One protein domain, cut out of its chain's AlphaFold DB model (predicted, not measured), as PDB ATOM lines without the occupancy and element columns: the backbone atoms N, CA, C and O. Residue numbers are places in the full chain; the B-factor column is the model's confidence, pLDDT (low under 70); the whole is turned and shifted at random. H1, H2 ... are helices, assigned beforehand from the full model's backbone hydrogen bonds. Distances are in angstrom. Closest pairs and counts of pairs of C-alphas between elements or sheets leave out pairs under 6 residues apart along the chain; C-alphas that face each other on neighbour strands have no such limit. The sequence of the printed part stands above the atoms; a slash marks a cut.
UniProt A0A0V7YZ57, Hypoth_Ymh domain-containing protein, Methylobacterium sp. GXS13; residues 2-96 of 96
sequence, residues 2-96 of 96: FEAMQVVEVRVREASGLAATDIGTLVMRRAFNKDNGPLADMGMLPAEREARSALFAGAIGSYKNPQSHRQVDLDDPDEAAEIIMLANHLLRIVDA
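What this domain is: This is residues 2 to 96 of the 96 residues of the protein "Hypoth_Ymh domain-containing protein" of Methylobacterium sp. GXS13 (UniProt A0A0V7YZ57). Three helices, H1, H3 and H5, make an up-and-down bundle, each running against the one before it, loosely closed between H3 and H5. H2 packs on H1 and H3, small H4 lies at one end, and residues 73 to 79 stick out. The printed part has 95 residues, with five named helices, H1 to H5 in order along the chain, which hold 62 of them, and no named strand; the class is all helix, and the whole is compact, with a radius of gyration of the C-alphas of 13.3 A and spans of 41 by 27 by 20 A.

Where its parts are: H1, residues 2 to 15, 20.0 A, begins at C-alpha 2 (59.468, 3.086, 117.770). H2 is residues 25 to 31, H3 46 to 63, 26.0 A, and H4 65 to 69. H5, residues 77 to 94, 26.0 A, ends at C-alpha 94 (66.732, 1.402, 134.732).

How they stand to each other: The hub H1 touches H5, closest C-alphas Met 5 and Ala 87, 5.8 A, at a shallow tilt of 5 degrees, the same way. H2 and H3 form a hairpin, closest C-alphas Thr 25 and Ala 57, 4.8 A. In each helix every O i to N i+4 pair is within hydrogen-bond range.

The domain as a whole: The printed part has no cut. The link H2 to H3 is long. Residue 2 and residues 67 to 74 are under pLDDT 70.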
ATOM      1  N   PHE A   2      58.825   4.411 117.797       60.25
ATOM      2  CA  PHE A   2      59.468   3.086 117.770       60.25
ATOM      3  C   PHE A   2      60.890   3.105 118.350       60.25
ATOM      4  O   PHE A   2      61.223   2.319 119.232       60.25
ATOM      5  N   GLU A   3      61.687   4.086 117.922       79.81
ATOM      6  CA  GLU A   3      63.063   4.290 118.378       79.81
ATOM      7  C   GLU A   3      63.166   4.512 119.896       79.81
ATOM      8  O   GLU A   3      64.060   3.961 120.527       79.81
ATOM      9  N   ALA A   4      62.229   5.237 120.520       87.25
ATOM     10  CA  ALA A   4      62.271   5.514 121.959       87.25
ATOM     11  C   ALA A   4      62.062   4.237 122.788       87.25
ATOM     12  O   ALA A   4      62.830   3.951 123.707       87.25
ATOM     13  N   MET A   5      61.068   3.420 122.432       92.81
ATOM     14  CA  MET A   5      60.838   2.146 123.122       92.81
ATOM     15  C   MET A   5      61.871   1.077 122.753       92.81
ATOM     16  O   MET A   5      62.189   0.216 123.573       92.81
ATOM     17  N   GLN A   6      62.454   1.147 121.555       91.94
ATOM     18  CA  GLN A   6      63.616   0.338 121.201       91.94
ATOM     19  C   GLN A   6      64.819   0.669 122.097       91.94
ATOM     20  O   GLN A   6      65.501  -0.251 122.547       91.94
ATOM     21  N   VAL A   7      65.061   1.948 122.406       94.81
ATOM     22  CA  VAL A   7      66.118   2.359 123.345       94.81
ATOM     23  C   VAL A   7      65.867   1.787 124.741       94.81
ATOM     24  O   VAL A   7      66.802   1.268 125.346       94.81
ATOM     25  N   VAL A   8      64.618   1.785 125.228       96.88
ATOM     26  CA  VAL A   8      64.261   1.115 126.497       96.88
ATOM     27  C   VAL A   8      64.640  -0.367 126.457       96.88
ATOM     28  O   VAL A   8      65.294  -0.859 127.375       96.88
ATOM     29  N   GLU A   9      64.282  -1.086 125.389       96.38
ATOM     30  CA  GLU A   9      64.614  -2.509 125.246       96.38
ATOM     31  C   GLU A   9      66.123  -2.767 125.263       96.38
ATOM     32  O   GLU A   9      66.589  -3.655 125.980       96.38
ATOM     33  N   VAL A  10      66.883  -1.976 124.503       95.75
ATOM     34  CA  VAL A  10      68.346  -2.072 124.444       95.75
ATOM     35  C   VAL A  10      68.949  -1.813 125.822       95.75
ATOM     36  O   VAL A  10      69.706  -2.648 126.313       95.75
ATOM     37  N   ARG A  11      68.558  -0.716 126.480       97.31
ATOM     38  CA  ARG A  11      69.112  -0.320 127.777       97.31
ATOM     39  C   ARG A  11      68.826  -1.357 128.862       97.31
ATOM     40  O   ARG A  11      69.732  -1.699 129.617       97.31
ATOM     41  N   VAL A  12      67.604  -1.894 128.915       98.06
ATOM     42  CA  VAL A  12      67.240  -2.970 129.854       98.06
ATOM     43  C   VAL A  12      68.063  -4.227 129.580       98.06
ATOM     44  O   VAL A  12      68.579  -4.832 130.520       98.06
ATOM     45  N   ARG A  13      68.209  -4.628 128.310       97.81
ATOM     46  CA  ARG A  13      68.990  -5.815 127.933       97.81
ATOM     47  C   ARG A  13      70.450  -5.680 128.359       97.81
ATOM     48  O   ARG A  13      70.979  -6.600 128.978       97.81
ATOM     49  N   GLU A  14      71.066  -4.539 128.064       96.88
ATOM     50  CA  GLU A  14      72.453  -4.235 128.423       96.88
ATOM     51  C   GLU A  14      72.653  -4.208 129.939       96.88
ATOM     52  O   GLU A  14      73.540  -4.888 130.450       96.88
ATOM     53  N   ALA A  15      71.790  -3.495 130.669       97.38
ATOM     54  CA  ALA A  15      71.851  -3.421 132.128       97.38
ATOM     55  C   ALA A  15      71.648  -4.791 132.799       97.38
ATOM     56  O   ALA A  15      72.166  -5.038 133.883       97.38
ATOM     57  N   SER A  16      70.926  -5.698 132.136       97.31
ATOM     58  CA  SER A  16      70.661  -7.053 132.631       97.31
ATOM     59  C   SER A  16      71.688  -8.097 132.184       97.31
ATOM     60  O   SER A  16      71.546  -9.264 132.547       97.31
ATOM     61  N   GLY A  17      72.672  -7.730 131.353       96.81
ATOM     62  CA  GLY A  17      73.632  -8.677 130.774       96.81
ATOM     63  C   GLY A  17      72.985  -9.782 129.926       96.81
ATOM     64  O   GLY A  17      73.510 -10.893 129.847       96.81
ATOM     65  N   LEU A  18      71.820  -9.509 129.332       96.75
ATOM     66  CA  LEU A  18      71.071 -10.477 128.530       96.75
ATOM     67  C   LEU A  18      71.619 -10.561 127.097       96.75
ATOM     68  O   LEU A  18      72.241  -9.627 126.586       96.75
ATOM     69  N   ALA A  19      71.382 -11.690 126.430       93.44
ATOM     70  CA  ALA A  19      71.918 -11.930 125.097       93.44
ATOM     71  C   ALA A  19      71.194 -11.076 124.048       93.44
ATOM     72  O   ALA A  19      70.008 -10.793 124.179       93.44
ATOM     73  N   ALA A  20      71.868 -10.737 122.945       89.44
ATOM     74  CA  ALA A  20      71.254  -9.995 121.835       89.44
ATOM     75  C   ALA A  20      70.038 -10.716 121.211       89.44
ATOM     76  O   ALA A  20      69.204 -10.082 120.572       89.44
ATOM     77  N   THR A  21      69.934 -12.034 121.408       90.38
ATOM     78  CA  THR A  21      68.791 -12.858 120.992       90.38
ATOM     79  C   THR A  21      67.570 -12.706 121.898       90.38
ATOM     80  O   THR A  21      66.477 -13.103 121.503       90.38
ATOM     81  N   ASP A  22      67.727 -12.153 123.103       91.88
ATOM     82  CA  ASP A  22      66.603 -11.777 123.952       91.88
ATOM     83  C   ASP A  22      65.971 -10.492 123.407       91.88
ATOM     84  O   ASP A  22      66.614  -9.436 123.342       91.88
ATOM     85  N   ILE A  23      64.697 -10.588 123.014       92.06
ATOM     86  CA  ILE A  23      63.958  -9.485 122.392       92.06
ATOM     87  C   ILE A  23      62.562  -9.285 122.989       92.06
ATOM     88  O   ILE A  23      61.926 -10.210 123.504       92.06
ATOM     89  N   GLY A  24      62.071  -8.052 122.892       93.69
ATOM     90  CA  GLY A  24      60.709  -7.666 123.248       93.69
ATOM     91  C   GLY A  24      60.371  -7.903 124.722       93.69
ATOM     92  O   GLY A  24      61.134  -7.570 125.629       93.69
ATOM     93  N   THR A  25      59.199  -8.484 124.983       96.56
ATOM     94  CA  THR A  25      58.700  -8.691 126.352       96.56
ATOM     95  C   THR A  25      59.532  -9.698 127.143       96.56
ATOM     96  O   THR A  25      59.572  -9.609 128.370       96.56
ATOM     97  N   LEU A  26      60.232 -10.618 126.467       96.06
ATOM     98  CA  LEU A  26      61.109 -11.586 127.122       96.06
ATOM     99  C   LEU A  26      62.257 -10.885 127.855       96.06
ATOM    100  O   LEU A  26      62.546 -11.245 128.994       96.06
ATOM    101  N   VAL A  27      62.847  -9.847 127.248       97.75
ATOM    102  CA  VAL A  27      63.882  -9.015 127.887       97.75
ATOM    103  C   VAL A  27      63.357  -8.464 129.209       97.75
ATOM    104  O   VAL A  27      63.982  -8.661 130.245       97.75
ATOM    105  N   MET A  28      62.166  -7.861 129.192       98.12
ATOM    106  CA  MET A  28      61.557  -7.245 130.377       98.12
ATOM    107  C   MET A  28      61.266  -8.268 131.475       98.12
ATOM    108  O   MET A  28      61.572  -8.043 132.644       98.12
ATOM    109  N   ARG A  29      60.705  -9.425 131.103       98.19
ATOM    110  CA  ARG A  29      60.353 -10.485 132.058       98.19
ATOM    111  C   ARG A  29      61.575 -11.148 132.685       98.19
ATOM    112  O   ARG A  29      61.495 -11.563 133.838       98.19
ATOM    113  N   ARG A  30      62.689 -11.243 131.954       98.19
ATOM    114  CA  ARG A  30      63.960 -11.766 132.477       98.19
ATOM    115  C   ARG A  30      64.672 -10.728 133.343       98.19
ATOM    116  O   ARG A  30      65.055 -11.050 134.461       98.19
ATOM    117  N   ALA A  31      64.788  -9.495 132.856       98.25
ATOM    118  CA  ALA A  31      65.428  -8.382 133.554       98.25
ATOM    119  C   ALA A  31      64.792  -8.099 134.921       98.25
ATOM    120  O   ALA A  31      65.484  -8.008 135.931       98.25
ATOM    121  N   PHE A  32      63.462  -8.029 134.956       98.38
ATOM    122  CA  PHE A  32      62.677  -7.722 136.152       98.38
ATOM    123  C   PHE A  32      61.986  -8.964 136.721       98.38
ATOM    124  O   PHE A  32      60.873  -8.873 137.242       98.38
ATOM    125  N   ASN A  33      62.571 -10.157 136.576       98.25
ATOM    126  CA  ASN A  33      62.002 -11.349 137.199       98.25
ATOM    127  C   ASN A  33      61.896 -11.145 138.724       98.25
ATOM    128  O   ASN A  33      62.866 -10.759 139.372       98.25
ATOM    129  N   LYS A  34      60.723 -11.418 139.306       97.81
ATOM    130  CA  LYS A  34      60.443 -11.129 140.722       97.81
ATOM    131  C   LYS A  34      61.307 -11.920 141.712       97.81
ATOM    132  O   LYS A  34      61.364 -11.544 142.880       97.81
ATOM    133  N   ASP A  35      61.909 -13.024 141.283       97.62
ATOM    134  CA  ASP A  35      62.677 -13.923 142.146       97.62
ATOM    135  C   ASP A  35      64.187 -13.789 141.904       97.62
ATOM    136  O   ASP A  35      64.968 -13.939 142.838       97.62
ATOM    137  N   ASN A  36      64.612 -13.505 140.667       97.06
ATOM    138  CA  ASN A  36      66.034 -13.504 140.293       97.06
ATOM    139  C   ASN A  36      66.423 -12.502 139.189       97.06
ATOM    140  O   ASN A  36      67.483 -12.643 138.580       97.06
ATOM    141  N   GLY A  37      65.575 -11.513 138.905       97.50
ATOM    142  CA  GLY A  37      65.824 -10.532 137.854       97.50
ATOM    143  C   GLY A  37      67.032  -9.646 138.177       97.50
ATOM    144  O   GLY A  37      67.068  -9.095 139.276       97.50
ATOM    145  N   PRO A  38      67.983  -9.449 137.245       97.56
ATOM    146  CA  PRO A  38      69.134  -8.566 137.454       97.56
ATOM    147  C   PRO A  38      68.772  -7.118 137.812       97.56
ATOM    148  O   PRO A  38      69.543  -6.455 138.495       97.56
ATOM    149  N   LEU A  39      67.608  -6.637 137.363       97.75
ATOM    150  CA  LEU A  39      67.089  -5.293 137.640       97.75
ATOM    151  C   LEU A  39      65.915  -5.299 138.630       97.75
ATOM    152  O   LEU A  39      65.219  -4.295 138.784       97.75
ATOM    153  N   ALA A  40      65.630  -6.434 139.270       97.25
ATOM    154  CA  ALA A  40      64.586  -6.496 140.280       97.25
ATOM    155  C   ALA A  40      65.102  -5.938 141.615       97.25
ATOM    156  O   ALA A  40      66.093  -6.419 142.160       97.25
ATOM    157  N   ASP A  41      64.389  -4.957 142.172       96.44
ATOM    158  CA  ASP A  41      64.680  -4.431 143.507       96.44
ATOM    159  C   ASP A  41      64.245  -5.441 144.577       96.44
ATOM    160  O   ASP A  41      63.073  -5.515 144.957       96.44
ATOM    161  N   MET A  42      65.201  -6.234 145.061       96.25
ATOM    162  CA  MET A  42      64.968  -7.278 146.063       96.25
ATOM    163  C   MET A  42      64.595  -6.731 147.453       96.25
ATOM    164  O   MET A  42      64.210  -7.522 148.315       96.25
ATOM    165  N   GLY A  43      64.664  -5.412 147.670       96.62
ATOM    166  CA  GLY A  43      64.167  -4.748 148.876       96.62
ATOM    167  C   GLY A  43      62.651  -4.511 148.883       96.62
ATOM    168  O   GLY A  43      62.073  -4.327 149.953       96.62
ATOM    169  N   MET A  44      61.993  -4.546 147.719       96.50
ATOM    170  CA  MET A  44      60.542  -4.342 147.590       96.50
ATOM    171  C   MET A  44      59.735  -5.614 147.858       96.50
ATOM    172  O   MET A  44      60.260  -6.731 147.812       96.50
ATOM    173  N   LEU A  45      58.422  -5.475 148.071       97.88
ATOM    174  CA  LEU A  45      57.530  -6.626 148.222       97.88
ATOM    175  C   LEU A  45      57.442  -7.436 146.912       97.88
ATOM    176  O   LEU A  45      57.475  -6.857 145.825       97.88
ATOM    177  N   PRO A  46      57.247  -8.770 146.965       97.62
ATOM    178  CA  PRO A  46      57.145  -9.594 145.756       97.62
ATOM    179  C   PRO A  46      56.097  -9.103 144.747       97.62
ATOM    180  O   PRO A  46      56.353  -9.127 143.543       97.62
ATOM    181  N   ALA A  47      54.954  -8.609 145.232       98.00
ATOM    182  CA  ALA A  47      53.895  -8.054 144.392       98.00
ATOM    183  C   ALA A  47      54.329  -6.771 143.656       98.00
ATOM    184  O   ALA A  47      53.955  -6.562 142.506       98.00
ATOM    185  N   GLU A  48      55.156  -5.932 144.283       98.00
ATOM    186  CA  GLU A  48      55.681  -4.709 143.665       98.00
ATOM    187  C   GLU A  48      56.721  -5.034 142.591       98.00
ATOM    188  O   GLU A  48      56.718  -4.429 141.517       98.00
ATOM    189  N   ARG A  49      57.565  -6.045 142.830       98.25
ATOM    190  CA  ARG A  49      58.513  -6.544 141.820       98.25
ATOM    191  C   ARG A  49      57.785  -7.125 140.612       98.25
ATOM    192  O   ARG A  49      58.156  -6.860 139.468       98.25
ATOM    193  N   GLU A  50      56.713  -7.876 140.850       98.19
ATOM    194  CA  GLU A  50      55.857  -8.391 139.781       98.19
ATOM    195  C   GLU A  50      55.169  -7.260 139.004       98.19
ATOM    196  O   GLU A  50      55.180  -7.273 137.771       98.19
ATOM    197  N   ALA A  51      54.658  -6.242 139.700       98.44
ATOM    198  CA  ALA A  51      54.079  -5.059 139.072       98.44
ATOM    199  C   ALA A  51      55.108  -4.297 138.218       98.44
ATOM    200  O   ALA A  51      54.794  -3.900 137.096       98.44
ATOM    201  N   ARG A  52      56.357  -4.157 138.690       98.06
ATOM    202  CA  ARG A  52      57.455  -3.555 137.913       98.06
ATOM    203  C   ARG A  52      57.714  -4.340 136.628       98.06
ATOM    204  O   ARG A  52      57.765  -3.753 135.548       98.06
ATOM    205  N   SER A  53      57.809  -5.664 136.728       98.38
ATOM    206  CA  SER A  53      57.963  -6.550 135.568       98.38
ATOM    207  C   SER A  53      56.814  -6.391 134.571       98.38
ATOM    208  O   SER A  53      57.033  -6.288 133.360       98.38
ATOM    209  N   ALA A  54      55.579  -6.334 135.076       98.50
ATOM    210  CA  ALA A  54      54.382  -6.166 134.266       98.50
ATOM    211  C   ALA A  54      54.337  -4.801 133.562       98.50
ATOM    212  O   ALA A  54      53.997  -4.762 132.382       98.50
ATOM    213  N   LEU A  55      54.737  -3.716 134.236       98.31
ATOM    214  CA  LEU A  55      54.819  -2.372 133.657       98.31
ATOM    215  C   LEU A  55      55.754  -2.344 132.442       98.31
ATOM    216  O   LEU A  55      55.346  -1.930 131.360       98.31
ATOM    217  N   PHE A  56      56.988  -2.835 132.597       98.25
ATOM    218  CA  PHE A  56      57.970  -2.849 131.510       98.25
ATOM    219  C   PHE A  56      57.542  -3.764 130.359       98.25
ATOM    220  O   PHE A  56      57.594  -3.373 129.192       98.25
ATOM    221  N   ALA A  57      57.082  -4.979 130.674       98.06
ATOM    222  CA  ALA A  57      56.618  -5.916 129.655       98.06
ATOM    223  C   ALA A  57      55.389  -5.381 128.902       98.06
ATOM    224  O   ALA A  57      55.309  -5.542 127.685       98.06
ATOM    225  N   GLY A  58      54.461  -4.731 129.606       97.06
ATOM    226  CA  GLY A  58      53.292  -4.083 129.020       97.06
ATOM    227  C   GLY A  58      53.687  -2.931 128.103       97.06
ATOM    228  O   GLY A  58      53.263  -2.903 126.956       97.06
ATOM    229  N   ALA A  59      54.571  -2.039 128.552       95.88
ATOM    230  CA  ALA A  59      55.028  -0.906 127.754       95.88
ATOM    231  C   ALA A  59      55.683  -1.344 126.429       95.88
ATOM    232  O   ALA A  59      55.295  -0.885 125.354       95.88
ATOM    233  N   ILE A  60      56.622  -2.295 126.475       95.12
ATOM    234  CA  ILE A  60      57.264  -2.834 125.262       95.12
ATOM    235  C   ILE A  60      56.261  -3.585 124.378       95.12
ATOM    236  O   ILE A  60      56.257  -3.421 123.154       95.12
ATOM    237  N   GLY A  61      55.397  -4.393 124.996       93.38
ATOM    238  CA  GLY A  61      54.363  -5.158 124.306       93.38
ATOM    239  C   GLY A  61      53.342  -4.284 123.580       93.38
ATOM    240  O   GLY A  61      52.900  -4.668 122.501       93.38
ATOM    241  N   SER A  62      53.013  -3.118 124.133       90.88
ATOM    242  CA  SER A  62      52.017  -2.197 123.580       90.88
ATOM    243  C   SER A  62      52.595  -1.242 122.543       90.88
ATOM    244  O   SER A  62      51.955  -1.001 121.528       90.88
ATOM    245  N   TYR A  63      53.801  -0.714 122.760       88.06
ATOM    246  CA  TYR A  63      54.281   0.426 121.972       88.06
ATOM    247  C   TYR A  63      55.438   0.103 121.023       88.06
ATOM    248  O   TYR A  63      55.624   0.811 120.039       88.06
ATOM    249  N   LYS A  64      56.197  -0.978 121.255       83.25
ATOM    250  CA  LYS A  64      57.294  -1.396 120.357       83.25
ATOM    251  C   LYS A  64      56.920  -2.583 119.482       83.25
ATOM    252  O   LYS A  64      57.220  -2.602 118.287       83.25
ATOM    253  N   ASN A  65      56.289  -3.602 120.063       76.38
ATOM    254  CA  ASN A  65      56.015  -4.842 119.338       76.38
ATOM    255  C   ASN A  65      55.044  -4.656 118.159       76.38
ATOM    256  O   ASN A  65      55.357  -5.165 117.083       76.38
ATOM    257  N   PRO A  66      53.928  -3.906 118.263       71.44
ATOM    258  CA  PRO A  66      53.023  -3.718 117.129       71.44
ATOM    259  C   PRO A  66      53.717  -3.065 115.933       71.44
ATOM    260  O   PRO A  66      53.551  -3.540 114.816       71.44
ATOM    261  N   GLN A  67      54.585  -2.082 116.185       65.94
ATOM    262  CA  GLN A  67      55.395  -1.400 115.168       65.94
ATOM    263  C   GLN A  67      56.492  -2.278 114.565       65.94
ATOM    264  O   GLN A  67      56.904  -2.063 113.432       65.94
ATOM    265  N   SER A  68      56.947  -3.300 115.298       64.12
ATOM    266  CA  SER A  68      57.877  -4.306 114.766       64.12
ATOM    267  C   SER A  68      57.189  -5.305 113.827       64.12
ATOM    268  O   SER A  68      57.863  -5.976 113.050       64.12
ATOM    269  N   HIS A  69      55.865  -5.461 113.934       65.81
ATOM    270  CA  HIS A  69      55.105  -6.503 113.238       65.81
ATOM    271  C   HIS A  69      54.149  -5.966 112.170       65.81
ATOM    272  O   HIS A  69      53.719  -6.733 111.309       65.81
ATOM    273  N   ARG A  70      53.772  -4.686 112.236       64.50
ATOM    274  CA  ARG A  70      52.839  -4.016 111.326       64.50
ATOM    275  C   ARG A  70      53.211  -2.538 111.209       64.50
ATOM    276  O   ARG A  70      53.759  -1.961 112.144       64.50
ATOM    277  N   GLN A  71      52.878  -1.928 110.077       56.41
ATOM    278  CA  GLN A  71      52.939  -0.477 109.928       56.41
ATOM    279  C   GLN A  71      51.814   0.116 110.787       56.41
ATOM    280  O   GLN A  71      50.647  -0.214 110.586       56.41
ATOM    281  N   VAL A  72      52.180   0.876 111.817       64.06
ATOM    282  CA  VAL A  72      51.236   1.595 112.677       64.06
ATOM    283  C   VAL A  72      51.412   3.065 112.346       64.06
ATOM    284  O   VAL A  72      52.475   3.619 112.632       64.06
ATOM    285  N   ASP A  73      50.401   3.661 111.722       62.16
ATOM    286  CA  ASP A  73      50.370   5.098 111.472       62.16
ATOM    287  C   ASP A  73      50.104   5.801 112.807       62.16
ATOM    288  O   ASP A  73      49.067   5.606 113.441       62.16
ATOM    289  N   LEU A  74      51.106   6.539 113.280       64.00
ATOM    290  CA  LEU A  74      51.004   7.407 114.447       64.00
ATOM    291  C   LEU A  74      50.811   8.828 113.939       64.00
ATOM    292  O   LEU A  74      51.771   9.593 113.828       64.00
ATOM    293  N   ASP A  75      49.578   9.150 113.588       76.56
ATOM    294  CA  ASP A  75      49.245  10.463 113.036       76.56
ATOM    295  C   ASP A  75      48.969  11.505 114.135       76.56
ATOM    296  O   ASP A  75      48.796  12.687 113.836       76.56
ATOM    297  N   ASP A  76      48.956  11.080 115.406       84.31
ATOM    298  CA  ASP A  76      48.735  11.937 116.568       84.31
ATOM    299  C   ASP A  76      50.069  12.335 117.246       84.31
ATOM    300  O   ASP A  76      50.736  11.500 117.874       84.31
ATOM    301  N   PRO A  77      50.500  13.607 117.131       85.69
ATOM    302  CA  PRO A  77      51.721  14.084 117.773       85.69
ATOM    303  C   PRO A  77      51.638  14.099 119.307       85.69
ATOM    304  O   PRO A  77      52.687  13.992 119.951       85.69
ATOM    305  N   ASP A  78      50.442  14.206 119.893       90.69
ATOM    306  CA  ASP A  78      50.271  14.206 121.346       90.69
ATOM    307  C   ASP A  78      50.513  12.794 121.903       90.69
ATOM    308  O   ASP A  78      51.318  12.624 122.823       90.69
ATOM    309  N   GLU A  79      49.953  11.759 121.264       87.00
ATOM    310  CA  GLU A  79      50.224  10.353 121.610       87.00
ATOM    311  C   GLU A  79      51.730  10.033 121.504       87.00
ATOM    312  O   GLU A  79      52.325   9.390 122.378       87.00
ATOM    313  N   ALA A  80      52.393  10.537 120.457       86.69
ATOM    314  CA  ALA A  80      53.830  10.355 120.290       86.69
ATOM    315  C   ALA A  80      54.636  10.990 121.438       86.69
ATOM    316  O   ALA A  80      55.605  10.386 121.918       86.69
ATOM    317  N   ALA A  81      54.246  12.185 121.892       90.12
ATOM    318  CA  ALA A  81      54.882  12.863 123.016       90.12
ATOM    319  C   ALA A  81      54.688  12.087 124.330       90.12
ATOM    320  O   ALA A  81      55.658  11.883 125.067       90.12
ATOM    321  N   GLU A  82      53.481  11.583 124.595       93.19
ATOM    322  CA  GLU A  82      53.171  10.773 125.780       93.19
ATOM    323  C   GLU A  82      54.026   9.503 125.848       93.19
ATOM    324  O   GLU A  82      54.601   9.176 126.893       93.19
ATOM    325  N   ILE A  83      54.186   8.809 124.722       92.12
ATOM    326  CA  ILE A  83      54.963   7.567 124.665       92.12
ATOM    327  C   ILE A  83      56.461   7.843 124.823       92.12
ATOM    328  O   ILE A  83      57.166   7.067 125.475       92.12
ATOM    329  N   ILE A  84      56.962   8.968 124.306       92.38
ATOM    330  CA  ILE A  84      58.337   9.418 124.569       92.38
ATOM    331  C   ILE A  84      58.531   9.718 126.061       92.38
ATOM    332  O   ILE A  84      59.536   9.311 126.647       92.38
ATOM    333  N   MET A  85      57.577  10.396 126.702       95.75
ATOM    334  CA  MET A  85      57.639  10.678 128.138       95.75
ATOM    335  C   MET A  85      57.619   9.395 128.974       95.75
ATOM    336  O   MET A  85      58.408   9.268 129.915       95.75
ATOM    337  N   LEU A  86      56.784   8.422 128.604       96.38
ATOM    338  CA  LEU A  86      56.769   7.102 129.228       96.38
ATOM    339  C   LEU A  86      58.120   6.395 129.064       96.38
ATOM    340  O   LEU A  86      58.680   5.923 130.054       96.38
ATOM    341  N   ALA A  87      58.679   6.363 127.851       96.62
ATOM    342  CA  ALA A  87      59.986   5.762 127.590       96.62
ATOM    343  C   ALA A  87      61.087   6.405 128.450       96.62
ATOM    344  O   ALA A  87      61.864   5.700 129.095       96.62
ATOM    345  N   ASN A  88      61.102   7.738 128.546       96.56
ATOM    346  CA  ASN A  88      62.031   8.468 129.408       96.56
ATOM    347  C   ASN A  88      61.867   8.095 130.886       96.56
ATOM    348  O   ASN A  88      62.859   7.934 131.595       96.56
ATOM    349  N   HIS A  89      60.632   7.941 131.365       97.88
ATOM    350  CA  HIS A  89      60.389   7.519 132.741       97.88
ATOM    351  C   HIS A  89      60.919   6.103 133.006       97.88
ATOM    352  O   HIS A  89      61.580   5.878 134.019       97.88
ATOM    353  N   LEU A  90      60.706   5.171 132.072       97.94
ATOM    354  CA  LEU A  90      61.232   3.807 132.164       97.94
ATOM    355  C   LEU A  90      62.764   3.781 132.171       97.94
ATOM    356  O   LEU A  90      63.347   3.070 132.984       97.94
ATOM    357  N   LEU A  91      63.427   4.583 131.330       97.31
ATOM    358  CA  LEU A  91      64.892   4.688 131.320       97.31
ATOM    359  C   LEU A  91      65.439   5.167 132.668       97.31
ATOM    360  O   LEU A  91      66.369   4.567 133.197       97.31
ATOM    361  N   ARG A  92      64.801   6.168 133.287       96.81
ATOM    362  CA  ARG A  92      65.200   6.646 134.623       96.81
ATOM    363  C   ARG A  92      65.053   5.584 135.711       96.81
ATOM    364  O   ARG A  92      65.790   5.643 136.683       96.81
ATOM    365  N   ILE A  93      64.116   4.644 135.565       96.94
ATOM    366  CA  ILE A  93      63.989   3.502 136.482       96.94
ATOM    367  C   ILE A  93      65.135   2.502 136.276       96.94
ATOM    368  O   ILE A  93      65.573   1.897 137.243       96.94
ATOM    369  N   VAL A  94      65.611   2.314 135.041       96.06
ATOM    370  CA  VAL A  94      66.732   1.402 134.732       96.06
ATOM    371  C   VAL A  94      68.077   1.963 135.207       96.06
ATOM    372  O   VAL A  94      68.975   1.194 135.535       96.06
ATOM    373  N   ASP A  95      68.220   3.287 135.226       91.50
ATOM    374  CA  ASP A  95      69.453   3.976 135.625       91.50
ATOM    375  C   ASP A  95      69.574   4.234 137.142       91.50
ATOM    376  O   ASP A  95      70.620   4.722 137.579       91.50
ATOM    377  N   ALA A  96      68.519   3.972 137.922       87.25
ATOM    378  CA  ALA A  96      68.461   4.207 139.371       87.25
ATOM    379  C   ALA A  96      69.051   3.040 140.173       87.25
ATOM    380  O   ALA A  96      69.745   3.333 141.173       87.25
TER     381      ALA A  96